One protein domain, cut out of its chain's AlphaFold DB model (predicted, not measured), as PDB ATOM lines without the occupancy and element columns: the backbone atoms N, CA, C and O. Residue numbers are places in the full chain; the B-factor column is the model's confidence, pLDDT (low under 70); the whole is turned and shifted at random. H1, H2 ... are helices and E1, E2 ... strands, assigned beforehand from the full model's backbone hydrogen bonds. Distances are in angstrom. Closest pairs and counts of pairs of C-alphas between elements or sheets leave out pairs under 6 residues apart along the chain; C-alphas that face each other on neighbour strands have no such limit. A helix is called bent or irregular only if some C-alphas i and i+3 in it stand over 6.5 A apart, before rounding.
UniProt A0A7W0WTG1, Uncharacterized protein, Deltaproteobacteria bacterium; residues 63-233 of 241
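Overview. This is residues 63 to 233 of the 241 residues of an uncharacterized protein of Deltaproteobacteria bacterium (UniProt A0A7W0WTG1). Six antiparallel strands form a closed barrel, running round the ring as E1, E2, E6, E5, E9, E4 and back to E1. The short strand E3 is added onto E2 at the barrel's H1 end, the hairpins through E7 and E8 extend E6 away from the ring at the other end, and four short helices with long loops surround the strands. The printed part has 171 residues, with four named helices and nine named strands in the chain order H1 H2 E1 H3 E2 E3 E4 E5 H4 E6 E7 E8 E9. The class is mixed, helices and strands, with 76 residues, under half, in named elements. The whole is compact, with a radius of gyration of the C-alphas of 15.1 A, and rounded, with spans of 46 by 36 by 31 A.

Along the chain. The ring holds E1, residues 100 to 104, 12.9 A long; E2, residues 115 to 122, 21.2 A; E6, residues 181 to 190, 19.9 A; E5, residues 159 to 162, 10.1 A; E9, residues 210 to 218, 22.6 A; and E4, residues 141 to 148, 22.1 A. E2 bends by 54 degrees at residue 118, E6 by 93 degrees at residue 185 and E9 by 66 degrees at residue 214. Outside the ring are E3, residues 125 to 127, E7, residues 195 to 198, and E8, residues 204 to 206. The helices are H1, residues 72 to 77, H2, residues 89 to 94, H3, residues 105 to 109, and H4, residues 173 to 177. H1 begins at C-alpha 72 (143.181, 150.143, 155.633), E1 at C-alpha 100 (142.297, 160.506, 142.175), and E9 ends at C-alpha 218 (141.015, 169.020, 149.916).

Arrangement. Round the barrel, N 102 of E1 and O 117 of E2 are 2.7 A apart, within hydrogen-bond range. E2 pairs with E6 through N 116 and O 181, 2.8 A, and E6 with E5 through N 162 and O 182, 2.9 A. E5 pairs with E9 through N 161 and O 211, 2.8 A, E9 with E4 through N 217 and O 143, 2.8 A, and E4 with E1 through N 144 and O 101, 2.7 A. Pairing is staggered: E2 pairs with E6 over residues 115 to 116 and with E3 over residues 120 to 122, where N 122 and O 125 are 2.8 A apart; E2 and E3 form a hairpin. E6, E7 and E8 form a meander, each strand the antiparallel neighbour of the one before, with N 190 and O 195 at 2.9 A and N 196 and O 205 at 2.8 A. H1 is on the barrel, outside it and over E2, at a height over the sheet of 7.5 A; on the local plane it stands at 33 degrees to E2, only just slantwise to the strands. Its closest C-alphas to E2 are those of Ala 75 and Gly 122, 5.0 A. H3 is on the barrel, outside it and over none of its strands; its closest C-alphas to E4 are those of Asp 105 and Tyr 141, 4.9 A. H2 and H4 are on the barrel too, with closest C-alphas Ala 89 and Pro 148 of E4, 4.7 A, and Ile 177 and Leu 118 of E2, 5.5 A. H2 and H4 are close but not clearly touching, with C-alphas 94 and 173 at 4.4 A. In H1, H3 and H4 every O i to N i+4 pair is within hydrogen-bond range; H2 is irregular, with C-alphas 90 and 93 8.6 A apart, 0 of 2 such pairs and 1 of 3 O i to N i+3 pairs within range.

Size, cuts and confidence. The two C-alphas farthest apart, those of Glu 73 and Glu 192, are 46.3 A apart. The printed part has no cut. The links H1 to H2 and E3 to E4 are long, and residues 219 to 233 after E9 hold no named element, though residues 224 to 225 pair antiparallel with residues 215 to 216 of E9. Mean pLDDT of the printed part is 89.0; residues 82 to 85, 90 to 93 and 137 are under 70.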
ATOM      1  N   SER A  63     132.126 159.405 147.713       95.62
ATOM      2  CA  SER A  63     131.164 158.960 148.727       95.62
ATOM      3  C   SER A  63     130.685 160.170 149.529       95.62
ATOM      4  O   SER A  63     131.467 160.817 150.229       95.62
ATOM      5  N   GLY A  64     129.406 160.529 149.395       94.75
ATOM      6  CA  GLY A  64     128.885 161.785 149.939       94.75
ATOM      7  C   GLY A  64     129.605 162.992 149.329       94.75
ATOM      8  O   GLY A  64     129.505 163.229 148.130       94.75
ATOM      9  N   ASN A  65     130.349 163.735 150.151       95.00
ATOM     10  CA  ASN A  65     131.100 164.929 149.744       95.00
ATOM     11  C   ASN A  65     132.626 164.734 149.795       95.00
ATOM     12  O   ASN A  65     133.356 165.717 149.896       95.00
ATOM     13  N   GLN A  66     133.120 163.495 149.761       96.94
ATOM     14  CA  GLN A  66     134.547 163.174 149.885       96.94
ATOM     15  C   GLN A  66     134.952 162.030 148.942       96.94
ATOM     16  O   GLN A  66     134.073 161.314 148.450       96.94
ATOM     17  N   PRO A  67     136.255 161.821 148.680       96.62
ATOM     18  CA  PRO A  67     136.731 160.625 147.999       96.62
ATOM     19  C   PRO A  67     136.238 159.343 148.679       96.62
ATOM     20  O   PRO A  67     136.148 159.278 149.909       96.62
ATOM     21  N   VAL A  68     135.945 158.309 147.887       96.31
ATOM     22  CA  VAL A  68     135.732 156.954 148.418       96.31
ATOM     23  C   VAL A  68     136.985 156.531 149.180       96.31
ATOM     24  O   VAL A  68     138.086 156.552 148.630       96.31
ATOM     25  N   ARG A  69     136.812 156.141 150.446       95.12
ATOM     26  CA  ARG A  69     137.895 155.648 151.298       95.12
ATOM     27  C   ARG A  69     137.843 154.133 151.377       95.12
ATOM     28  O   ARG A  69     136.839 153.558 151.792       95.12
ATOM     29  N   TRP A  70     138.934 153.504 150.983       93.75
ATOM     30  CA  TRP A  70     139.138 152.072 151.095       93.75
ATOM     31  C   TRP A  70     139.455 151.709 152.554       93.75
ATOM     32  O   TRP A  70     140.084 152.507 153.259       93.75
ATOM     33  N   PRO A  71     139.053 150.514 153.024       94.69
ATOM     34  CA  PRO A  71     139.548 149.964 154.285       94.69
ATOM     35  C   PRO A  71     141.084 149.912 154.309       94.69
ATOM     36  O   PRO A  71     141.695 149.703 153.262       94.69
ATOM     37  N   ASP A  72     141.709 150.058 155.488       90.81
ATOM     38  CA  ASP A  72     143.181 150.143 155.633       90.81
ATOM     39  C   ASP A  72     143.915 148.999 154.922       90.81
ATOM     40  O   ASP A  72     144.837 149.234 154.148       90.81
ATOM     41  N   GLU A  73     143.462 147.761 155.128       89.69
ATOM     42  CA  GLU A  73     144.065 146.581 154.511       89.69
ATOM     43  C   GLU A  73     144.013 146.646 152.976       89.69
ATOM     44  O   GLU A  73     145.024 146.442 152.306       89.69
ATOM     45  N   GLN A  74     142.864 147.022 152.407       89.94
ATOM     46  CA  GLN A  74     142.721 147.164 150.957       89.94
ATOM     47  C   GLN A  74     143.583 148.315 150.430       89.94
ATOM     48  O   GLN A  74     144.285 148.148 149.439       89.94
ATOM     49  N   ALA A  75     143.584 149.462 151.110       90.44
ATOM     50  CA  ALA A  75     144.385 150.623 150.733       90.44
ATOM     51  C   ALA A  75     145.898 150.376 150.853       90.44
ATOM     52  O   ALA A  75     146.673 151.007 150.145       90.44
ATOM     53  N   ARG A  76     146.347 149.474 151.732       84.06
ATOM     54  CA  ARG A  76     147.771 149.143 151.892       84.06
ATOM     55  C   ARG A  76     148.263 148.130 150.867       84.06
ATOM     56  O   ARG A  76     149.416 148.198 150.449       84.06
ATOM     57  N   TYR A  77     147.410 147.185 150.488       86.06
ATOM     58  CA  TYR A  77     147.803 146.043 149.661       86.06
ATOM     59  C   TYR A  77     147.216 146.064 148.252       86.06
ATOM     60  O   TYR A  77     147.381 145.094 147.509       86.06
ATOM     61  N   TRP A  78     146.555 147.154 147.850       86.44
ATOM     62  CA  TRP A  78     146.083 147.268 146.477       86.44
ATOM     63  C   TRP A  78     147.247 147.235 145.496       86.44
ATOM     64  O   TRP A  78     148.348 147.731 145.749       86.44
ATOM     65  N   LYS A  79     146.982 146.633 144.344       84.06
ATOM     66  CA  LYS A  79     147.939 146.501 143.259       84.06
ATOM     67  C   LYS A  79     147.390 147.175 142.021       84.06
ATOM     68  O   LYS A  79     146.199 147.084 141.715       84.06
ATOM     69  N   VAL A  80     148.285 147.801 141.275       77.56
ATOM     70  CA  VAL A  80     148.002 148.227 139.914       77.56
ATOM     71  C   VAL A  80     148.007 147.014 139.008       77.56
ATOM     72  O   VAL A  80     148.895 146.163 139.086       77.56
ATOM     73  N   ARG A  81     147.031 146.968 138.114       71.06
ATOM     74  CA  ARG A  81     146.989 146.011 137.018       71.06
ATOM     75  C   ARG A  81     147.988 146.440 135.940       71.06
ATOM     76  O   ARG A  81     147.898 147.557 135.434       71.06
ATOM     77  N   ALA A  82     148.922 145.557 135.599       63.34
ATOM     78  CA  ALA A  82     149.546 145.609 134.282       63.34
ATOM     79  C   ALA A  82     148.524 145.059 133.282       63.34
ATOM     80  O   ALA A  82     147.806 144.109 133.595       63.34
ATOM     81  N   ASN A  83     148.406 145.686 132.123       65.50
ATOM     82  CA  ASN A  83     147.472 145.286 131.086       65.50
ATOM     83  C   ASN A  83     148.155 145.354 129.727       65.50
ATOM     84  O   ASN A  83     149.090 146.119 129.528       65.50
ATOM     85  N   ASP A  84     147.654 144.561 128.787       64.19
ATOM     86  CA  ASP A  84     148.245 144.449 127.451       64.19
ATOM     87  C   ASP A  84     147.817 145.595 126.513       64.19
ATOM     88  O   ASP A  84     148.089 145.565 125.314       64.19
ATOM     89  N   PHE A  85     147.120 146.604 127.041       68.81
ATOM     90  CA  PHE A  85     146.515 147.683 126.271       68.81
ATOM     91  C   PHE A  85     147.046 149.043 126.716       68.81
ATOM     92  O   PHE A  85     147.130 149.336 127.907       68.81
ATOM     93  N   ALA A  86     147.303 149.902 125.731       72.38
ATOM     94  CA  ALA A  86     147.715 151.278 125.956       72.38
ATOM     95  C   ALA A  86     146.683 152.064 126.782       72.38
ATOM     96  O   ALA A  86     145.493 152.099 126.455       72.38
ATOM     97  N   CYS A  87     147.164 152.783 127.796       76.44
ATOM     98  CA  CYS A  87     146.364 153.656 128.652       76.44
ATOM     99  C   CYS A  87     146.102 154.997 127.993       76.44
ATOM    100  O   CYS A  87     146.640 156.033 128.391       76.44
ATOM    101  N   THR A  88     145.279 154.970 126.958       78.12
ATOM    102  CA  THR A  88     144.832 156.181 126.286       78.12
ATOM    103  C   THR A  88     143.519 156.673 126.881       78.12
ATOM    104  O   THR A  88     142.818 155.950 127.584       78.12
ATOM    105  N   ALA A  89     143.150 157.910 126.565       71.19
ATOM    106  CA  ALA A  89     141.857 158.487 126.893       71.19
ATOM    107  C   ALA A  89     140.707 157.551 126.458       71.19
ATOM    108  O   ALA A  89     139.769 157.321 127.221       71.19
ATOM    109  N   ALA A  90     140.809 156.963 125.259       67.38
ATOM    110  CA  ALA A  90     139.844 156.011 124.693       67.38
ATOM    111  C   ALA A  90     139.645 154.743 125.535       67.38
ATOM    112  O   ALA A  90     138.608 154.081 125.478       67.38
ATOM    113  N   HIS A  91     140.686 154.404 126.284       66.69
ATOM    114  CA  HIS A  91     140.871 153.173 127.018       66.69
ATOM    115  C   HIS A  91     141.212 153.517 128.469       66.69
ATOM    116  O   HIS A  91     142.132 152.958 129.061       66.69
ATOM    117  N   ASP A  92     140.409 154.415 129.055       68.62
ATOM    118  CA  ASP A  92     140.447 154.874 130.457       68.62
ATOM    119  C   ASP A  92     140.418 153.745 131.503       68.62
ATOM    120  O   ASP A  92     140.440 153.975 132.708       68.62
ATOM    121  N   HIS A  93     140.375 152.501 131.046       64.81
ATOM    122  CA  HIS A  93     140.464 151.327 131.862       64.81
ATOM    123  C   HIS A  93     141.671 151.340 132.804       64.81
ATOM    124  O   HIS A  93     141.548 150.873 133.924       64.81
ATOM    125  N   CYS A  94     142.814 151.912 132.428       73.56
ATOM    126  CA  CYS A  94     144.023 151.810 133.245       73.56
ATOM    127  C   CYS A  94     143.931 152.440 134.636       73.56
ATOM    128  O   CYS A  94     144.726 152.093 135.513       73.56
ATOM    129  N   LEU A  95     142.988 153.358 134.843       80.50
ATOM    130  CA  LEU A  95     142.777 153.999 136.131       80.50
ATOM    131  C   LEU A  95     141.604 153.328 136.847       80.50
ATOM    132  O   LEU A  95     140.574 153.020 136.248       80.50
ATOM    133  N   LEU A  96     141.749 153.106 138.154       84.00
ATOM    134  CA  LEU A  96     140.632 152.635 138.970       84.00
ATOM    135  C   LEU A  96     139.514 153.682 138.972       84.00
ATOM    136  O   LEU A  96     139.778 154.888 138.972       84.00
ATOM    137  N   ALA A  97     138.262 153.226 139.025       85.94
ATOM    138  CA  ALA A  97     137.113 154.122 139.083       85.94
ATOM    139  C   ALA A  97     137.184 155.041 140.312       85.94
ATOM    140  O   ALA A  97     136.711 156.169 140.251       85.94
ATOM    141  N   GLU A  98     137.840 154.606 141.384       90.75
ATOM    142  CA  GLU A  98     138.046 155.333 142.632       90.75
ATOM    143  C   GLU A  98     139.348 156.142 142.670       90.75
ATOM    144  O   GLU A  98     139.618 156.791 143.676       90.75
ATOM    145  N   ALA A  99     140.168 156.122 141.614       91.12
ATOM    146  CA  ALA A  99     141.460 156.798 141.620       91.12
ATOM    147  C   ALA A  99     141.335 158.327 141.496       91.12
ATOM    148  O   ALA A  99     140.532 158.857 140.726       91.12
ATOM    149  N   TRP A 100     142.181 159.053 142.211       95.00
ATOM    150  CA  TRP A 100     142.297 160.506 142.175       95.00
ATOM    151  C   TRP A 100     143.728 160.901 141.837       95.00
ATOM    152  O   TRP A 100     144.677 160.241 142.250       95.00
ATOM    153  N   PHE A 101     143.886 162.013 141.132       95.69
ATOM    154  CA  PHE A 101     145.185 162.663 141.012       95.69
ATOM    155  C   PHE A 101     145.405 163.564 142.221       95.69
ATOM    156  O   PHE A 101     144.545 164.379 142.523       95.69
ATOM    157  N   THR A 102     146.536 163.467 142.906       96.25
ATOM    158  CA  THR A 102     146.885 164.349 144.024       96.25
ATOM    159  C   THR A 102     148.081 165.210 143.657       96.25
ATOM    160  O   THR A 102     149.127 164.689 143.257       96.25
ATOM    161  N   GLU A 103     147.930 166.516 143.826       94.81
ATOM    162  CA  GLU A 103     148.994 167.510 143.724       94.81
ATOM    163  C   GLU A 103     149.390 167.966 145.127       94.81
ATOM    164  O   GLU A 103     148.526 168.217 145.966       94.81
ATOM    165  N   ASN A 104     150.691 168.102 145.375       92.44
ATOM    166  CA  ASN A 104     151.195 168.674 146.619       92.44
ATOM    167  C   ASN A 104     150.995 170.205 146.615       92.44
ATOM    168  O   ASN A 104     151.493 170.907 145.728       92.44
ATOM    169  N   ASP A 105     150.291 170.732 147.618       91.88
ATOM    170  CA  ASP A 105     149.905 172.147 147.671       91.88
ATOM    171  C   ASP A 105     151.111 173.085 147.863       91.88
ATOM    172  O   ASP A 105     151.085 174.232 147.409       91.88
ATOM    173  N   GLU A 106     152.203 172.608 148.468       88.19
ATOM    174  CA  GLU A 106     153.437 173.387 148.623       88.19
ATOM    175  C   GLU A 106     154.184 173.557 147.298       88.19
ATOM    176  O   GLU A 106     154.874 174.558 147.096       88.19
ATOM    177  N   HIS A 107     154.088 172.577 146.393       83.75
ATOM    178  CA  HIS A 107     154.652 172.696 145.045       83.75
ATOM    179  C   HIS A 107     153.871 173.742 144.248       83.75
ATOM    180  O   HIS A 107     154.476 174.615 143.623       83.75
ATOM    181  N   ARG A 108     152.537 173.720 144.360       83.06
ATOM    182  CA  ARG A 108     151.652 174.715 143.747       83.06
ATOM    183  C   ARG A 108     151.968 176.137 144.218       83.06
ATOM    184  O   ARG A 108     152.047 177.047 143.399       83.06
ATOM    185  N   ALA A 109     152.184 176.332 145.520       83.44
ATOM    186  CA  ALA A 109     152.465 177.648 146.100       83.44
ATOM    187  C   ALA A 109     153.792 178.271 145.622       83.44
ATOM    188  O   ALA A 109     153.936 179.491 145.625       83.44
ATOM    189  N   ARG A 110     154.755 177.449 145.193       83.38
ATOM    190  CA  ARG A 110     156.078 177.900 144.732       83.38
ATOM    191  C   ARG A 110     156.112 178.345 143.268       83.38
ATOM    192  O   ARG A 110     157.171 178.746 142.796       83.38
ATOM    193  N   GLY A 111     154.992 178.254 142.543       73.50
ATOM    194  CA  GLY A 111     154.929 178.606 141.119       73.50
ATOM    195  C   GLY A 111     155.801 177.721 140.219       73.50
ATOM    196  O   GLY A 111     156.097 178.102 139.091       73.50
ATOM    197  N   ALA A 112     156.239 176.562 140.720       76.31
ATOM    198  CA  ALA A 112     156.956 175.572 139.926       76.31
ATOM    199  C   ALA A 112     156.011 174.909 138.912       76.31
ATOM    200  O   ALA A 112     154.788 174.960 139.072       76.31
ATOM    201  N   LEU A 113     156.581 174.235 137.905       86.38
ATOM    202  CA  LEU A 113     155.817 173.307 137.071       86.38
ATOM    203  C   LEU A 113     155.095 172.312 137.980       86.38
ATOM    204  O   LEU A 113     155.694 171.666 138.845       86.38
ATOM    205  N   ARG A 114     153.777 172.280 137.827       92.88
ATOM    206  CA  ARG A 114     152.879 171.576 138.726       92.88
ATOM    207  C   ARG A 114     152.736 170.143 138.255       92.88
ATOM    208  O   ARG A 114     152.581 169.880 137.064       92.88
ATOM    209  N   SER A 115     152.729 169.225 139.212       94.19
ATOM    210  CA  SER A 115     152.624 167.803 138.923       94.19
ATOM    211  C   SER A 115     151.663 167.097 139.866       94.19
ATOM    212  O   SER A 115     151.666 167.372 141.069       94.19
ATOM    213  N   ALA A 116     150.922 166.124 139.351       94.94
ATOM    214  CA  ALA A 116     150.031 165.273 140.120       94.94
ATOM    215  C   ALA A 116     150.403 163.789 139.983       94.94
ATOM    216  O   ALA A 116     150.918 163.342 138.964       94.94
ATOM    217  N   SER A 117     150.127 163.010 141.024       93.69
ATOM    218  CA  SER A 117     150.320 161.549 141.051       93.69
ATOM    219  C   SER A 117     148.986 160.855 141.292       93.69
ATOM    220  O   SER A 117     148.093 161.457 141.876       93.69
ATOM    221  N   LEU A 118     148.817 159.620 140.827       92.50
ATOM    222  CA  LEU A 118     147.544 158.904 140.942       92.50
ATOM    223  C   LEU A 118     147.489 158.045 142.216       92.50
ATOM    224  O   LEU A 118     148.441 157.325 142.511       92.50
ATOM    225  N   HIS A 119     146.366 158.090 142.938       93.00
ATOM    226  CA  HIS A 119     146.152 157.408 144.220       93.00
ATOM    227  C   HIS A 119     144.732 156.893 144.376       93.00
ATOM    228  O   HIS A 119     143.800 157.434 143.787       93.00
ATOM    229  N   VAL A 120     144.556 155.914 145.257       93.12
ATOM    230  CA  VAL A 120     143.281 155.696 145.960       93.12
ATOM    231  C   VAL A 120     143.363 156.343 147.344       93.12
ATOM    232  O   VAL A 120     144.442 156.741 147.775       93.12
ATOM    233  N   PHE A 121     142.250 156.456 148.064       94.94
ATOM    234  CA  PHE A 121     142.260 156.978 149.432       94.94
ATOM    235  C   PHE A 121     142.063 155.856 150.446       94.94
ATOM    236  O   PHE A 121     141.089 155.119 150.361       94.94
ATOM    237  N   GLY A 122     142.960 155.756 151.424       94.50
ATOM    238  CA  GLY A 122     142.777 154.951 152.630       94.50
ATOM    239  C   GLY A 122     142.270 155.783 153.816       94.50
ATOM    240  O   GLY A 122     141.918 156.964 153.669       94.50
ATOM    241  N   PRO A 123     142.269 155.212 155.033       92.38
ATOM    242  CA  PRO A 123     141.884 155.943 156.241       92.38
ATOM    243  C   PRO A 123     142.794 157.145 156.521       92.38
ATOM    244  O   PRO A 123     142.311 158.195 156.935       92.38
ATOM    245  N   ASN A 124     144.083 157.025 156.192       91.12
ATOM    246  CA  ASN A 124     145.113 158.025 156.490       91.12
ATOM    247  C   ASN A 124     145.448 158.954 155.305       91.12
ATOM    248  O   ASN A 124     146.482 159.613 155.328       91.12
ATOM    249  N   GLY A 125     144.609 158.995 154.261       93.75
ATOM    250  CA  GLY A 125     144.829 159.842 153.080       93.75
ATOM    251  C   GLY A 125     145.200 159.050 151.817       93.75
ATOM    252  O   GLY A 125     144.775 157.898 151.689       93.75
ATOM    253  N   PRO A 126     145.926 159.659 150.859       94.81
ATOM    254  CA  PRO A 126     146.318 159.011 149.611       94.81
ATOM    255  C   PRO A 126     147.163 157.763 149.874       94.81
ATOM    256  O   PRO A 126     148.091 157.785 150.683       94.81
ATOM    257  N   ALA A 127     146.841 156.675 149.185       92.44
ATOM    258  CA  ALA A 127     147.527 155.402 149.291       92.44
ATOM    259  C   ALA A 127     148.129 155.005 147.940       92.44
ATOM    260  O   ALA A 127     147.440 154.944 146.918       92.44
ATOM    261  N   ALA A 128     149.424 154.693 147.967       87.94
ATOM    262  CA  ALA A 128     150.175 154.177 146.832       87.94
ATOM    263  C   ALA A 128     149.965 152.661 146.676       87.94
ATOM    264  O   ALA A 128     149.719 151.979 147.672       87.94
ATOM    265  N   PRO A 129     150.068 152.116 145.454       88.50
ATOM    266  CA  PRO A 129     149.950 150.678 145.244       88.50
ATOM    267  C   PRO A 129     151.176 149.929 145.767       88.50
ATOM    268  O   PRO A 129     152.304 150.410 145.686       88.50
ATOM    269  N   ALA A 130     150.975 148.687 146.201       87.56
ATOM    270  CA  ALA A 130     152.038 147.835 146.730       87.56
ATOM    271  C   ALA A 130     153.048 147.354 145.666       87.56
ATOM    272  O   ALA A 130     154.131 146.889 146.014       87.56
ATOM    273  N   ASN A 131     152.705 147.429 144.374       85.94
ATOM    274  CA  ASN A 131     153.500 146.880 143.268       85.94
ATOM    275  C   ASN A 131     153.989 147.924 142.246       85.94
ATOM    276  O   ASN A 131     154.450 147.535 141.172       85.94
ATOM    277  N   ALA A 132     153.878 149.221 142.543       84.75
ATOM    278  CA  ALA A 132     154.354 150.276 141.652       84.75
ATOM    279  C   ALA A 132     155.023 151.402 142.443       84.75
ATOM    280  O   ALA A 132     154.602 151.751 143.545       84.75
ATOM    281  N   THR A 133     156.071 151.990 141.874       84.94
ATOM    282  CA  THR A 133     156.745 153.137 142.490       84.94
ATOM    283  C   THR A 133     155.878 154.384 142.354       84.94
ATOM    284  O   THR A 133     155.761 154.925 141.264       84.94
ATOM    285  N   ASN A 134     155.293 154.884 143.441       81.12
ATOM    286  CA  ASN A 134     154.500 156.113 143.402       81.12
ATOM    287  C   ASN A 134     155.337 157.323 143.862       81.12
ATOM    288  O   ASN A 134     155.867 157.300 144.972       81.12
ATOM    289  N   PRO A 135     155.460 158.387 143.049       78.62
ATOM    290  CA  PRO A 135     156.300 159.540 143.372       78.62
ATOM    291  C   PRO A 135     155.683 160.523 144.389       78.62
ATOM    292  O   PRO A 135     156.257 161.590 144.618       78.62
ATOM    293  N   PHE A 136     154.526 160.215 144.982       76.44
ATOM    294  CA  PHE A 136     153.866 161.102 145.937       76.44
ATOM    295  C   PHE A 136     154.709 161.394 147.166       76.44
ATOM    296  O   PHE A 136     155.331 160.520 147.770       76.44
ATOM    297  N   ARG A 137     154.663 162.660 147.566       69.19
ATOM    298  CA  ARG A 137     155.259 163.159 148.796       69.19
ATOM    299  C   ARG A 137     154.118 163.662 149.664       69.19
ATOM    300  O   ARG A 137     153.313 164.458 149.181       69.19
ATOM    301  N   GLY A 138     154.058 163.178 150.906       78.56
ATOM    302  CA  GLY A 138     153.064 163.606 151.891       78.56
ATOM    303  C   GLY A 138     153.075 165.119 152.147       78.56
ATOM    304  O   GLY A 138     153.874 165.859 151.574       78.56
ATOM    305  N   GLY A 139     152.187 165.573 153.029       86.94
ATOM    306  CA  GLY A 139     151.928 166.996 153.280       86.94
ATOM    307  C   GLY A 139     150.559 167.423 152.743       86.94
ATOM    308  O   GLY A 139     149.805 166.563 152.289       86.94
ATOM    309  N   PRO A 140     150.204 168.716 152.810       93.00
ATOM    310  CA  PRO A 140     148.930 169.207 152.294       93.00
ATOM    311  C   PRO A 140     148.808 168.965 150.784       93.00
ATOM    312  O   PRO A 140     149.754 169.196 150.027       93.00
ATOM    313  N   TYR A 141     147.642 168.507 150.335       95.38
ATOM    314  CA  TYR A 141     147.406 168.177 148.932       95.38
ATOM    315  C   TYR A 141     146.009 168.586 148.470       95.38
ATOM    316  O   TYR A 141     145.049 168.634 149.243       95.38
ATOM    317  N   THR A 142     145.893 168.793 147.160       96.62
ATOM    318  CA  THR A 142     144.616 168.890 146.458       96.62
ATOM    319  C   THR A 142     144.432 167.654 145.595       96.62
ATOM    320  O   THR A 142     145.309 167.282 144.816       96.62
ATOM    321  N   ALA A 143     143.280 167.010 145.736       97.38
ATOM    322  CA  ALA A 143     142.882 165.868 144.937       97.38
ATOM    323  C   ALA A 143     141.991 166.312 143.771       97.38
ATOM    324  O   ALA A 143     141.124 167.172 143.920       97.38
ATOM    325  N   TYR A 144     142.173 165.678 142.621       97.19
ATOM    326  CA  TYR A 144     141.496 165.961 141.368       97.19
ATOM    327  C   TYR A 144     140.855 164.691 140.814       97.19
ATOM    328  O   TYR A 144     141.537 163.686 140.588       97.19
ATOM    329  N   ARG A 145     139.549 164.751 140.530       95.31
ATOM    330  CA  ARG A 145     138.914 163.782 139.627       95.31
ATOM    331  C   ARG A 145     138.972 164.299 138.222       95.31
ATOM    332  O   ARG A 145     138.744 165.480 137.962       95.31
ATOM    333  N   THR A 146     139.232 163.369 137.323       93.94
ATOM    334  CA  THR A 146     139.368 163.650 135.909       93.94
ATOM    335  C   THR A 146     138.494 162.718 135.096       93.94
ATOM    336  O   THR A 146     138.178 161.609 135.525       93.94
ATOM    337  N   VAL A 147     138.151 163.175 133.903       91.69
ATOM    338  CA  VAL A 147     137.607 162.346 132.828       91.69
ATOM    339  C   VAL A 147     138.589 162.357 131.656       91.69
ATOM    340  O   VAL A 147     139.391 163.294 131.547       91.69
ATOM    341  N   PRO A 148     138.541 161.357 130.763       91.00
ATOM    342  CA  PRO A 148     139.251 161.423 129.494       91.00
ATOM    343  C   PRO A 148     138.967 162.727 128.742       91.00
ATOM    344  O   PRO A 148     137.843 163.244 128.752       91.00
ATOM    345  N   ALA A 149     139.997 163.270 128.094       90.56
ATOM    346  CA  ALA A 149     139.829 164.437 127.246       90.56
ATOM    347  C   ALA A 149     138.952 164.108 126.025       90.56
ATOM    348  O   ALA A 149     139.078 163.064 125.388       90.56
ATOM    349  N   THR A 150     138.075 165.043 125.689       89.25
ATOM    350  CA  THR A 150     137.189 165.031 124.522       89.25
ATOM    351  C   THR A 150     137.309 166.367 123.810       89.25
ATOM    352  O   THR A 150     137.719 167.367 124.410       89.25
ATOM    353  N   ARG A 151     136.852 166.434 122.558       89.31
ATOM    354  CA  ARG A 151     136.772 167.707 121.823       89.31
ATOM    355  C   ARG A 151     135.921 168.754 122.546       89.31
ATOM    356  O   ARG A 151     136.169 169.944 122.405       89.31
ATOM    357  N   LYS A 152     134.927 168.320 123.324       89.38
ATOM    358  CA  LYS A 152     133.998 169.212 124.021       89.38
ATOM    359  C   LYS A 152     134.576 169.791 125.316       89.38
ATOM    360  O   LYS A 152     134.270 170.933 125.642       89.38
ATOM    361  N   ASN A 153     135.335 169.003 126.082       92.69
ATOM    362  CA  ASN A 153     135.788 169.401 127.422       92.69
ATOM    363  C   ASN A 153     137.234 169.917 127.461       92.69
ATOM    364  O   ASN A 153     137.580 170.645 128.390       92.69
ATOM    365  N   LEU A 154     138.069 169.571 126.476       93.81
ATOM    366  CA  LEU A 154     139.442 170.046 126.404       93.81
ATOM    367  C   LEU A 154     139.501 171.309 125.545       93.81
ATOM    368  O   LEU A 154     139.622 171.247 124.323       93.81
ATOM    369  N   VAL A 155     139.391 172.453 126.210       94.75
ATOM    370  CA  VAL A 155     139.365 173.791 125.605       94.75
ATOM    371  C   VAL A 155     140.323 174.726 126.353       94.75
ATOM    372  O   VAL A 155     140.614 174.458 127.523       94.75
ATOM    373  N   PRO A 156     140.810 175.822 125.737       96.94
ATOM    374  CA  PRO A 156     141.646 176.806 126.425       96.94
ATOM    375  C   PRO A 156     141.054 177.262 127.765       96.94
ATOM    376  O   PRO A 156     139.859 177.533 127.875       96.94
ATOM    377  N   GLY A 157     141.897 177.321 128.796       96.06
ATOM    378  CA  GLY A 157     141.521 177.649 130.173       96.06
ATOM    379  C   GLY A 157     141.028 176.468 131.018       96.06
ATOM    380  O   GLY A 157     141.036 176.574 132.244       96.06
ATOM    381  N   ALA A 158     140.652 175.331 130.417       96.75
ATOM    382  CA  ALA A 158     140.302 174.131 131.180       96.75
ATOM    383  C   ALA A 158     141.520 173.620 131.964       96.75
ATOM    384  O   ALA A 158     142.632 173.609 131.444       96.75
ATOM    385  N   LEU A 159     141.328 173.164 133.204       96.88
ATOM    386  CA  LEU A 159     142.402 172.520 133.961       96.88
ATOM    387  C   LEU A 159     142.570 171.079 133.465       96.88
ATOM    388  O   LEU A 159     141.642 170.272 133.566       96.88
ATOM    389  N   ALA A 160     143.750 170.759 132.941       96.81
ATOM    390  CA  ALA A 160     144.060 169.450 132.384       96.81
ATOM    391  C   ALA A 160     145.249 168.804 133.097       96.81
ATOM    392  O   ALA A 160     146.125 169.488 133.625       96.81
ATOM    393  N   ILE A 161     145.249 167.472 133.101       96.00
ATOM    394  CA  ILE A 161     146.343 166.628 133.571       96.00
ATOM    395  C   ILE A 161     146.809 165.792 132.379       96.00
ATOM    396  O   ILE A 161     146.004 165.066 131.789       96.00
ATOM    397  N   VAL A 162     148.079 165.903 132.007       95.06
ATOM    398  CA  VAL A 162     148.656 165.245 130.825       95.06
ATOM    399  C   VAL A 162     149.845 164.380 131.210       95.06
ATOM    400  O   VAL A 162     150.546 164.634 132.191       95.06
ATOM    401  N   PHE A 163     150.066 163.317 130.447       94.31
ATOM    402  CA  PHE A 163     151.212 162.448 130.666       94.31
ATOM    403  C   PHE A 163     152.519 163.210 130.372       94.31
ATOM    404  O   PHE A 163     152.606 163.882 129.339       94.31
ATOM    405  N   PRO A 164     153.567 163.091 131.213       89.31
ATOM    406  CA  PRO A 164     154.749 163.962 131.163       89.31
ATOM    407  C   PRO A 164     155.712 163.629 130.016       89.31
ATOM    408  O   PRO A 164     156.839 164.114 129.966       89.31
ATOM    409  N   ARG A 165     155.321 162.724 129.113       87.81
ATOM    410  CA  ARG A 165     156.070 162.407 127.900       87.81
ATOM    411  C   ARG A 165     155.294 162.981 126.714       87.81
ATOM    412  O   ARG A 165     154.346 162.327 126.282       87.81
ATOM    413  N   PRO A 166     155.705 164.148 126.183       82.06
ATOM    414  CA  PRO A 166     155.044 164.879 125.095       82.06
ATOM    415  C   PRO A 166     154.500 164.015 123.950       82.06
ATOM    416  O   PRO A 166     153.406 164.251 123.444       82.06
ATOM    417  N   HIS A 167     155.235 162.962 123.582       86.25
ATOM    418  CA  HIS A 167     154.944 162.113 122.424       86.25
ATOM    419  C   HIS A 167     154.655 160.651 122.790       86.25
ATOM    420  O   HIS A 167     154.867 159.756 121.975       86.25
ATOM    421  N   ALA A 168     154.208 160.378 124.020       86.38
ATOM    422  CA  ALA A 168     153.864 159.027 124.446       86.38
ATOM    423  C   ALA A 168     152.585 158.993 125.288       86.38
ATOM    424  O   ALA A 168     152.194 159.971 125.917       86.38
ATOM    425  N   HIS A 169     151.962 157.821 125.330       84.81
ATOM    426  CA  HIS A 169     150.942 157.466 126.311       84.81
ATOM    427  C   HIS A 169     151.535 156.474 127.326       84.81
ATOM    428  O   HIS A 169     152.542 155.817 127.028       84.81
ATOM    429  N   PRO A 170     150.941 156.335 128.525       85.75
ATOM    430  CA  PRO A 170     151.291 155.234 129.405       85.75
ATOM    431  C   PRO A 170     150.976 153.900 128.718       85.75
ATOM    432  O   PRO A 170     149.902 153.712 128.149       85.75
ATOM    433  N   THR A 171     151.935 152.983 128.760       84.06
ATOM    434  CA  THR A 171     151.836 151.662 128.115       84.06
ATOM    435  C   THR A 171     150.858 150.746 128.831       84.06
ATOM    436  O   THR A 171     150.225 149.931 128.178       84.06
ATOM    437  N   ASP A 172     150.742 150.905 130.149       82.12
ATOM    438  CA  ASP A 172     149.856 150.146 131.022       82.12
ATOM    439  C   ASP A 172     149.539 150.945 132.306       82.12
ATOM    440  O   ASP A 172     150.065 152.047 132.535       82.12
ATOM    441  N   GLY A 173     148.634 150.420 133.140       80.75
ATOM    442  CA  GLY A 173     148.206 151.097 134.367       80.75
ATOM    443  C   GLY A 173     149.354 151.350 135.342       80.75
ATOM    444  O   GLY A 173     149.381 152.385 136.017       80.75
ATOM    445  N   ARG A 174     150.337 150.444 135.395       85.44
ATOM    446  CA  ARG A 174     151.527 150.600 136.237       85.44
ATOM    447  C   ARG A 174     152.349 151.788 135.751       85.44
ATOM    448  O   ARG A 174     152.672 152.662 136.550       85.44
ATOM    449  N   HIS A 175     152.591 151.890 134.450       86.81
ATOM    450  CA  HIS A 175     153.285 153.019 133.849       86.81
ATOM    451  C   HIS A 175     152.538 154.341 134.080       86.81
ATOM    452  O   HIS A 175     153.178 155.365 134.308       86.81
ATOM    453  N   ALA A 176     151.201 154.337 134.081       87.75
ATOM    454  CA  ALA A 176     150.415 155.522 134.417       87.75
ATOM    455  C   ALA A 176     150.627 155.976 135.874       87.75
ATOM    456  O   ALA A 176     150.751 157.175 136.121       87.75
ATOM    457  N   ILE A 177     150.698 155.045 136.832       88.50
ATOM    458  CA  ILE A 177     150.869 155.361 138.261       88.50
ATOM    459  C   ILE A 177     152.312 155.729 138.623       88.50
ATOM    460  O   ILE A 177     152.532 156.563 139.499       88.50
ATOM    461  N   GLU A 178     153.300 155.167 137.930       90.06
ATOM    462  CA  GLU A 178     154.720 155.403 138.224       90.06
ATOM    463  C   GLU A 178     155.251 156.773 137.766       90.06
ATOM    464  O   GLU A 178     156.456 157.042 137.840       90.06
ATOM    465  N   LYS A 179     154.381 157.654 137.262       90.88
ATOM    466  CA  LYS A 179     154.757 158.965 136.724       90.88
ATOM    467  C   LYS A 179     154.104 160.110 137.484       90.88
ATOM    468  O   LYS A 179     152.988 160.008 137.984       90.88
ATOM    469  N   LEU A 180     154.827 161.226 137.526       92.69
ATOM    470  CA  LEU A 180     154.284 162.536 137.854       92.69
ATOM    471  C   LEU A 180     153.677 163.114 136.579       92.69
ATOM    472  O   LEU A 180     154.401 163.342 135.619       92.69
ATOM    473  N   TRP A 181     152.365 163.289 136.559       94.81
ATOM    474  CA  TRP A 181     151.646 163.889 135.442       94.81
ATOM    475  C   TRP A 181     151.698 165.400 135.550       94.81
ATOM    476  O   TRP A 181     151.580 165.934 136.649       94.81
ATOM    477  N   ASP A 182     151.815 166.079 134.421       95.75
ATOM    478  CA  ASP A 182     151.813 167.534 134.374       95.75
ATOM    479  C   ASP A 182     150.382 168.057 134.531       95.75
ATOM    480  O   ASP A 182     149.451 167.498 133.948       95.75
ATOM    481  N   ILE A 183     150.188 169.113 135.325       96.38
ATOM    482  CA  ILE A 183     148.869 169.720 135.555       96.38
ATOM    483  C   ILE A 183     148.914 171.234 135.375       96.38
ATOM    484  O   ILE A 183     149.561 171.954 136.124       96.38
ATOM    485  N   ALA A 184     148.147 171.754 134.427       96.19
ATOM    486  CA  ALA A 184     148.017 173.191 134.219       96.19
ATOM    487  C   ALA A 184     146.756 173.511 133.414       96.19
ATOM    488  O   ALA A 184     146.054 172.619 132.928       96.19
ATOM    489  N   ALA A 185     146.423 174.797 133.328       96.56
ATOM    490  CA  ALA A 185     145.371 175.232 132.424       96.56
ATOM    491  C   ALA A 185     145.820 175.015 130.973       96.56
ATOM    492  O   ALA A 185     146.985 175.222 130.633       96.56
ATOM    493  N   VAL A 186     144.891 174.605 130.117       97.38
ATOM    494  CA  VAL A 186     145.122 174.452 128.681       97.38
ATOM    495  C   VAL A 186     145.399 175.825 128.072       97.38
ATOM    496  O   VAL A 186     144.603 176.751 128.227       97.38
ATOM    497  N   GLU A 187     146.523 175.960 127.376       97.62
ATOM    498  CA  GLU A 187     146.872 177.149 126.594       97.62
ATOM    499  C   GLU A 187     146.230 177.071 125.206       97.62
ATOM    500  O   GLU A 187     145.496 177.972 124.804       97.62
ATOM    501  N   SER A 188     146.463 175.968 124.496       97.75
ATOM    502  CA  SER A 188     145.935 175.733 123.153       97.75
ATOM    503  C   SER A 188     145.721 174.244 122.887       97.75
ATOM    504  O   SER A 188     146.298 173.380 123.553       97.75
ATOM    505  N   VAL A 189     144.864 173.945 121.911       96.94
ATOM    506  CA  VAL A 189     144.566 172.584 121.459       96.94
ATOM    507  C   VAL A 189     144.671 172.543 119.942       96.94
ATOM    508  O   VAL A 189     144.007 173.323 119.262       96.94
ATOM    509  N   ASP A 190     145.476 171.620 119.426       95.81
ATOM    510  CA  ASP A 190     145.563 171.318 118.004       95.81
ATOM    511  C   ASP A 190     144.919 169.954 117.753       95.81
ATOM    512  O   ASP A 190     145.481 168.894 118.047       95.81
ATOM    513  N   HIS A 191     143.693 169.981 117.241       90.50
ATOM    514  CA  HIS A 191     142.941 168.762 116.971       90.50
ATOM    515  C   HIS A 191     143.401 168.025 115.712       90.50
ATOM    516  O   HIS A 191     143.083 166.845 115.586       90.50
ATOM    517  N   GLU A 192     144.085 168.699 114.787       89.88
ATOM    518  CA  GLU A 192     144.591 168.077 113.561       89.88
ATOM    519  C   GLU A 192     145.868 167.296 113.862       89.88
ATOM    520  O   GLU A 192     146.002 166.143 113.461       89.88
ATOM    521  N   LEU A 193     146.766 167.888 114.654       91.38
ATOM    522  CA  LEU A 193     147.984 167.232 115.127       91.38
ATOM    523  C   LEU A 193     147.746 166.305 116.322       91.38
ATOM    524  O   LEU A 193     148.644 165.566 116.723       91.38
ATOM    525  N   GLY A 194     146.558 166.348 116.925       92.19
ATOM    526  CA  GLY A 194     146.236 165.534 118.089       92.19
ATOM    527  C   GLY A 194     147.040 165.929 119.329       92.19
ATOM    528  O   GLY A 194     147.392 165.055 120.126       92.19
ATOM    529  N   THR A 195     147.325 167.226 119.515       95.56
ATOM    530  CA  THR A 195     148.136 167.731 120.636       95.56
ATOM    531  C   THR A 195     147.451 168.812 121.481       95.56
ATOM    532  O   THR A 195     146.507 169.479 121.056       95.56
ATOM    533  N   VAL A 196     147.931 168.984 122.713       96.19
ATOM    534  CA  VAL A 196     147.532 170.028 123.665       96.19
ATOM    535  C   VAL A 196     148.764 170.703 124.253       96.19
ATOM    536  O   VAL A 196     149.733 170.035 124.609       96.19
ATOM    537  N   LYS A 197     148.720 172.026 124.393       97.50
ATOM    538  CA  LYS A 197     149.737 172.804 125.102       97.50
ATOM    539  C   LYS A 197     149.192 173.266 126.446       97.50
ATOM    540  O   LYS A 197     148.074 173.783 126.516       97.50
ATOM    541  N   LEU A 198     149.974 173.098 127.508       96.88
ATOM    542  CA  LEU A 198     149.636 173.594 128.840       96.88
ATOM    543  C   LEU A 198     150.350 174.917 129.129       96.88
ATOM    544  O   LEU A 198     151.497 175.109 128.736       96.88
ATOM    545  N   GLN A 199     149.686 175.814 129.858       95.81
ATOM    546  CA  GLN A 199     150.272 177.094 130.255       95.81
ATOM    547  C   GLN A 199     151.558 176.885 131.062       95.81
ATOM    548  O   GLN A 199     151.571 176.153 132.051       95.81
ATOM    549  N   GLY A 200     152.629 177.566 130.651       93.94
ATOM    550  CA  GLY A 200     153.940 177.489 131.301       93.94
ATOM    551  C   GLY A 200     154.787 176.278 130.896       93.94
ATOM    552  O   GLY A 200     155.956 176.225 131.271       93.94
ATOM    553  N   HIS A 201     154.247 175.343 130.108       94.38
ATOM    554  CA  HIS A 201     155.007 174.224 129.553       94.38
ATOM    555  C   HIS A 201     155.599 174.600 128.188       94.38
ATOM    556  O   HIS A 201     154.960 175.266 127.370       94.38
ATOM    557  N   ALA A 202     156.844 174.178 127.949       93.81
ATOM    558  CA  ALA A 202     157.520 174.396 126.669       93.81
ATOM    559  C   ALA A 202     156.989 173.455 125.574       93.81
ATOM    560  O   ALA A 202     156.840 173.872 124.424       93.81
ATOM    561  N   ASP A 203     156.674 172.215 125.950       95.31
ATOM    562  CA  ASP A 203     156.300 171.142 125.033       95.31
ATOM    563  C   ASP A 203     154.777 171.006 124.862       95.31
ATOM    564  O   ASP A 203     153.980 171.442 125.700       95.31
ATOM    565  N   THR A 204     154.366 170.366 123.765       96.12
ATOM    566  CA  THR A 204     152.981 169.930 123.531       96.12
ATOM    567  C   THR A 204     152.827 168.444 123.847       96.12
ATOM    568  O   THR A 204     153.737 167.655 123.631       96.12
ATOM    569  N   HIS A 205     151.666 168.038 124.349       95.12
ATOM    570  CA  HIS A 205     151.379 166.666 124.768       95.12
ATOM    571  C   HIS A 205     150.310 166.032 123.879       95.12
ATOM    572  O   HIS A 205     149.455 166.732 123.341       95.12
ATOM    573  N   LEU A 206     150.307 164.703 123.753       93.62
ATOM    574  CA  LEU A 206     149.263 163.987 123.014       93.62
ATOM    575  C   LEU A 206     147.885 164.123 123.680       93.62
ATOM    576  O   LEU A 206     147.728 163.855 124.873       93.62
ATOM    577  N   LEU A 207     146.854 164.418 122.880       92.56
ATOM    578  CA  LEU A 207     145.452 164.440 123.326       92.56
ATOM    579  C   LEU A 207     144.985 163.094 123.875       92.56
ATOM    580  O   LEU A 207     144.211 163.037 124.830       92.56
ATOM    581  N   SER A 208     145.493 162.003 123.303       89.38
ATOM    582  CA  SER A 208     145.201 160.640 123.748       89.38
ATOM    583  C   SER A 208     145.774 160.323 125.133       89.38
ATOM    584  O   SER A 208     145.369 159.328 125.727       89.38
ATOM    585  N   ALA A 209     146.667 161.156 125.672       91.56
ATOM    586  CA  ALA A 209     147.232 161.040 127.015       91.56
ATOM    587  C   ALA A 209     146.851 162.238 127.911       91.56
ATOM    588  O   ALA A 209     147.527 162.519 128.902       91.56
ATOM    589  N   ALA A 210     145.769 162.942 127.559       93.31
ATOM    590  CA  ALA A 210     145.242 164.081 128.296       93.31
ATOM    591  C   ALA A 210     143.942 163.736 129.030       93.31
ATOM    592  O   ALA A 210     143.107 162.945 128.576       93.31
ATOM    593  N   ARG A 211     143.752 164.376 130.182       94.06
ATOM    594  CA  ARG A 211     142.560 164.251 131.019       94.06
ATOM    595  C   ARG A 211     142.115 165.627 131.484       94.06
ATOM    596  O   ARG A 211     142.951 166.479 131.766       94.06
ATOM    597  N   VAL A 212     140.810 165.836 131.607       94.94
ATOM    598  CA  VAL A 212     140.239 167.110 132.071       94.94
ATOM    599  C   VAL A 212     139.764 166.964 133.505       94.94
ATOM    600  O   VAL A 212     139.074 165.999 133.837       94.94
ATOM    601  N   VAL A 213     140.136 167.914 134.363       96.69
ATOM    602  CA  VAL A 213     139.690 167.965 135.757       96.69
ATOM    603  C   VAL A 213     138.221 168.371 135.809       96.69
ATOM    604  O   VAL A 213     137.822 169.395 135.263       96.69
ATOM    605  N   VAL A 214     137.420 167.577 136.514       96.31
ATOM    606  CA  VAL A 214     135.973 167.802 136.661       96.31
ATOM    607  C   VAL A 214     135.555 167.995 138.110       96.31
ATOM    608  O   VAL A 214     134.516 168.603 138.373       96.31
ATOM    609  N   MET A 215     136.367 167.530 139.062       97.50
ATOM    610  CA  MET A 215     136.153 167.786 140.484       97.50
ATOM    611  C   MET A 215     137.463 168.003 141.224       97.50
ATOM    612  O   MET A 215     138.501 167.464 140.835       97.50
ATOM    613  N   THR A 216     137.386 168.739 142.327       97.88
ATOM    614  CA  THR A 216     138.493 168.955 143.257       97.88
ATOM    615  C   THR A 216     138.070 168.637 144.685       97.88
ATOM    616  O   THR A 216     136.894 168.742 145.037       97.88
ATOM    617  N   TRP A 217     139.022 168.240 145.520       98.00
ATOM    618  CA  TRP A 217     138.815 168.019 146.946       98.00
ATOM    619  C   TRP A 217     140.092 168.335 147.725       98.00
ATOM    620  O   TRP A 217     141.195 168.129 147.225       98.00
ATOM    621  N   GLN A 218     139.936 168.825 148.949       96.69
ATOM    622  CA  GLN A 218     141.015 169.020 149.916       96.69
ATOM    623  C   GLN A 218     140.587 168.398 151.242       96.69
ATOM    624  O   GLN A 218     139.392 168.345 151.545       96.69
ATOM    625  N   GLU A 219     141.557 167.941 152.028       94.38
ATOM    626  CA  GLU A 219     141.291 167.308 153.316       94.38
ATOM    627  C   GLU A 219     140.476 168.213 154.254       94.38
ATOM    628  O   GLU A 219     140.696 169.419 154.334       94.38
ATOM    629  N   GLY A 220     139.470 167.630 154.917       93.62
ATOM    630  CA  GLY A 220     138.495 168.359 155.739       93.62
ATOM    631  C   GLY A 220     137.441 169.155 154.953       93.62
ATOM    632  O   GLY A 220     136.502 169.673 155.553       93.62
ATOM    633  N   GLY A 221     137.559 169.246 153.625       94.94
ATOM    634  CA  GLY A 221     136.623 169.952 152.755       94.94
ATOM    635  C   GLY A 221     135.573 169.058 152.093       94.94
ATOM    636  O   GLY A 221     135.489 167.850 152.319       94.94
ATOM    637  N   THR A 222     134.780 169.678 151.217       97.19
ATOM    638  CA  THR A 222     133.799 169.006 150.358       97.19
ATOM    639  C   THR A 222     134.282 168.939 148.911       97.19
ATOM    640  O   THR A 222     135.027 169.805 148.446       97.19
ATOM    641  N   VAL A 223     133.863 167.902 148.185       97.50
ATOM    642  CA  VAL A 223     134.110 167.772 146.745       97.50
ATOM    643  C   VAL A 223     133.444 168.939 146.016       97.50
ATOM    644  O   VAL A 223     132.240 169.163 146.144       97.50
ATOM    645  N   LYS A 224     134.230 169.668 145.224       97.38
ATOM    646  CA  LYS A 224     133.774 170.778 144.382       97.38
ATOM    647  C   LYS A 224     133.748 170.334 142.930       97.38
ATOM    648  O   LYS A 224     134.726 169.781 142.437       97.38
ATOM    649  N   ILE A 225     132.652 170.609 142.232       94.81
ATOM    650  CA  ILE A 225     132.549 170.390 140.788       94.81
ATOM    651  C   ILE A 225     133.152 171.604 140.079       94.81
ATOM    652  O   ILE A 225     132.738 172.730 140.339       94.81
ATOM    653  N   VAL A 226     134.126 171.372 139.198       93.44
ATOM    654  CA  VAL A 226     134.846 172.431 138.460       93.44
ATOM    655  C   VAL A 226     134.753 172.282 136.938       93.44
ATOM    656  O   VAL A 226     135.284 173.112 136.209       93.44
ATOM    657  N   GLY A 227     134.065 171.246 136.452       86.94
ATOM    658  CA  GLY A 227     133.854 170.977 135.030       86.94
ATOM    659  C   GLY A 227     132.619 170.105 134.781       86.94
ATOM    660  O   GLY A 227     131.842 169.836 135.699       86.94
ATOM    661  N   ASP A 228     132.429 169.656 133.536       82.00
ATOM    662  CA  ASP A 228     131.332 168.744 133.179       82.00
ATOM    663  C   ASP A 228     131.582 167.359 133.793       82.00
ATOM    664  O   ASP A 228     132.567 166.696 133.483       82.00
ATOM    665  N   THR A 229     130.689 166.925 134.681       76.62
ATOM    666  CA  THR A 229     130.800 165.636 135.388       76.62
ATOM    667  C   THR A 229     130.018 164.525 134.707       76.62
ATOM    668  O   THR A 229     129.933 163.422 135.243       76.62
ATOM    669  N   LYS A 230     129.419 164.796 133.542       78.88
ATOM    670  CA  LYS A 230     128.756 163.756 132.762       78.88
ATOM    671  C   LYS A 230     129.771 162.708 132.339       78.88
ATOM    672  O   LYS A 230     130.887 163.021 131.923       78.88
ATOM    673  N   ARG A 231     129.347 161.449 132.420       73.69
ATOM    674  CA  ARG A 231     130.109 160.338 131.870       73.69
ATOM    675  C   ARG A 231     130.330 160.574 130.378       73.69
ATOM    676  O   ARG A 231     129.398 160.926 129.658       73.69
ATOM    677  N   VAL A 232     131.568 160.386 129.946       73.31
ATOM    678  CA  VAL A 232     131.981 160.583 128.559       73.31
ATOM    679  C   VAL A 232     131.729 159.291 127.770       73.31
ATOM    680  O   VAL A 232     132.261 158.249 128.163       73.31
ATOM    681  N   PRO A 233     130.947 159.318 126.675       72.19
ATOM    682  CA  PRO A 233     130.822 158.178 125.769       72.19
ATOM    683  C   PRO A 233     132.165 157.854 125.107       72.19
ATOM    684  O   PRO A 233     132.898 158.768 124.735       72.19
TER     685      PRO A 233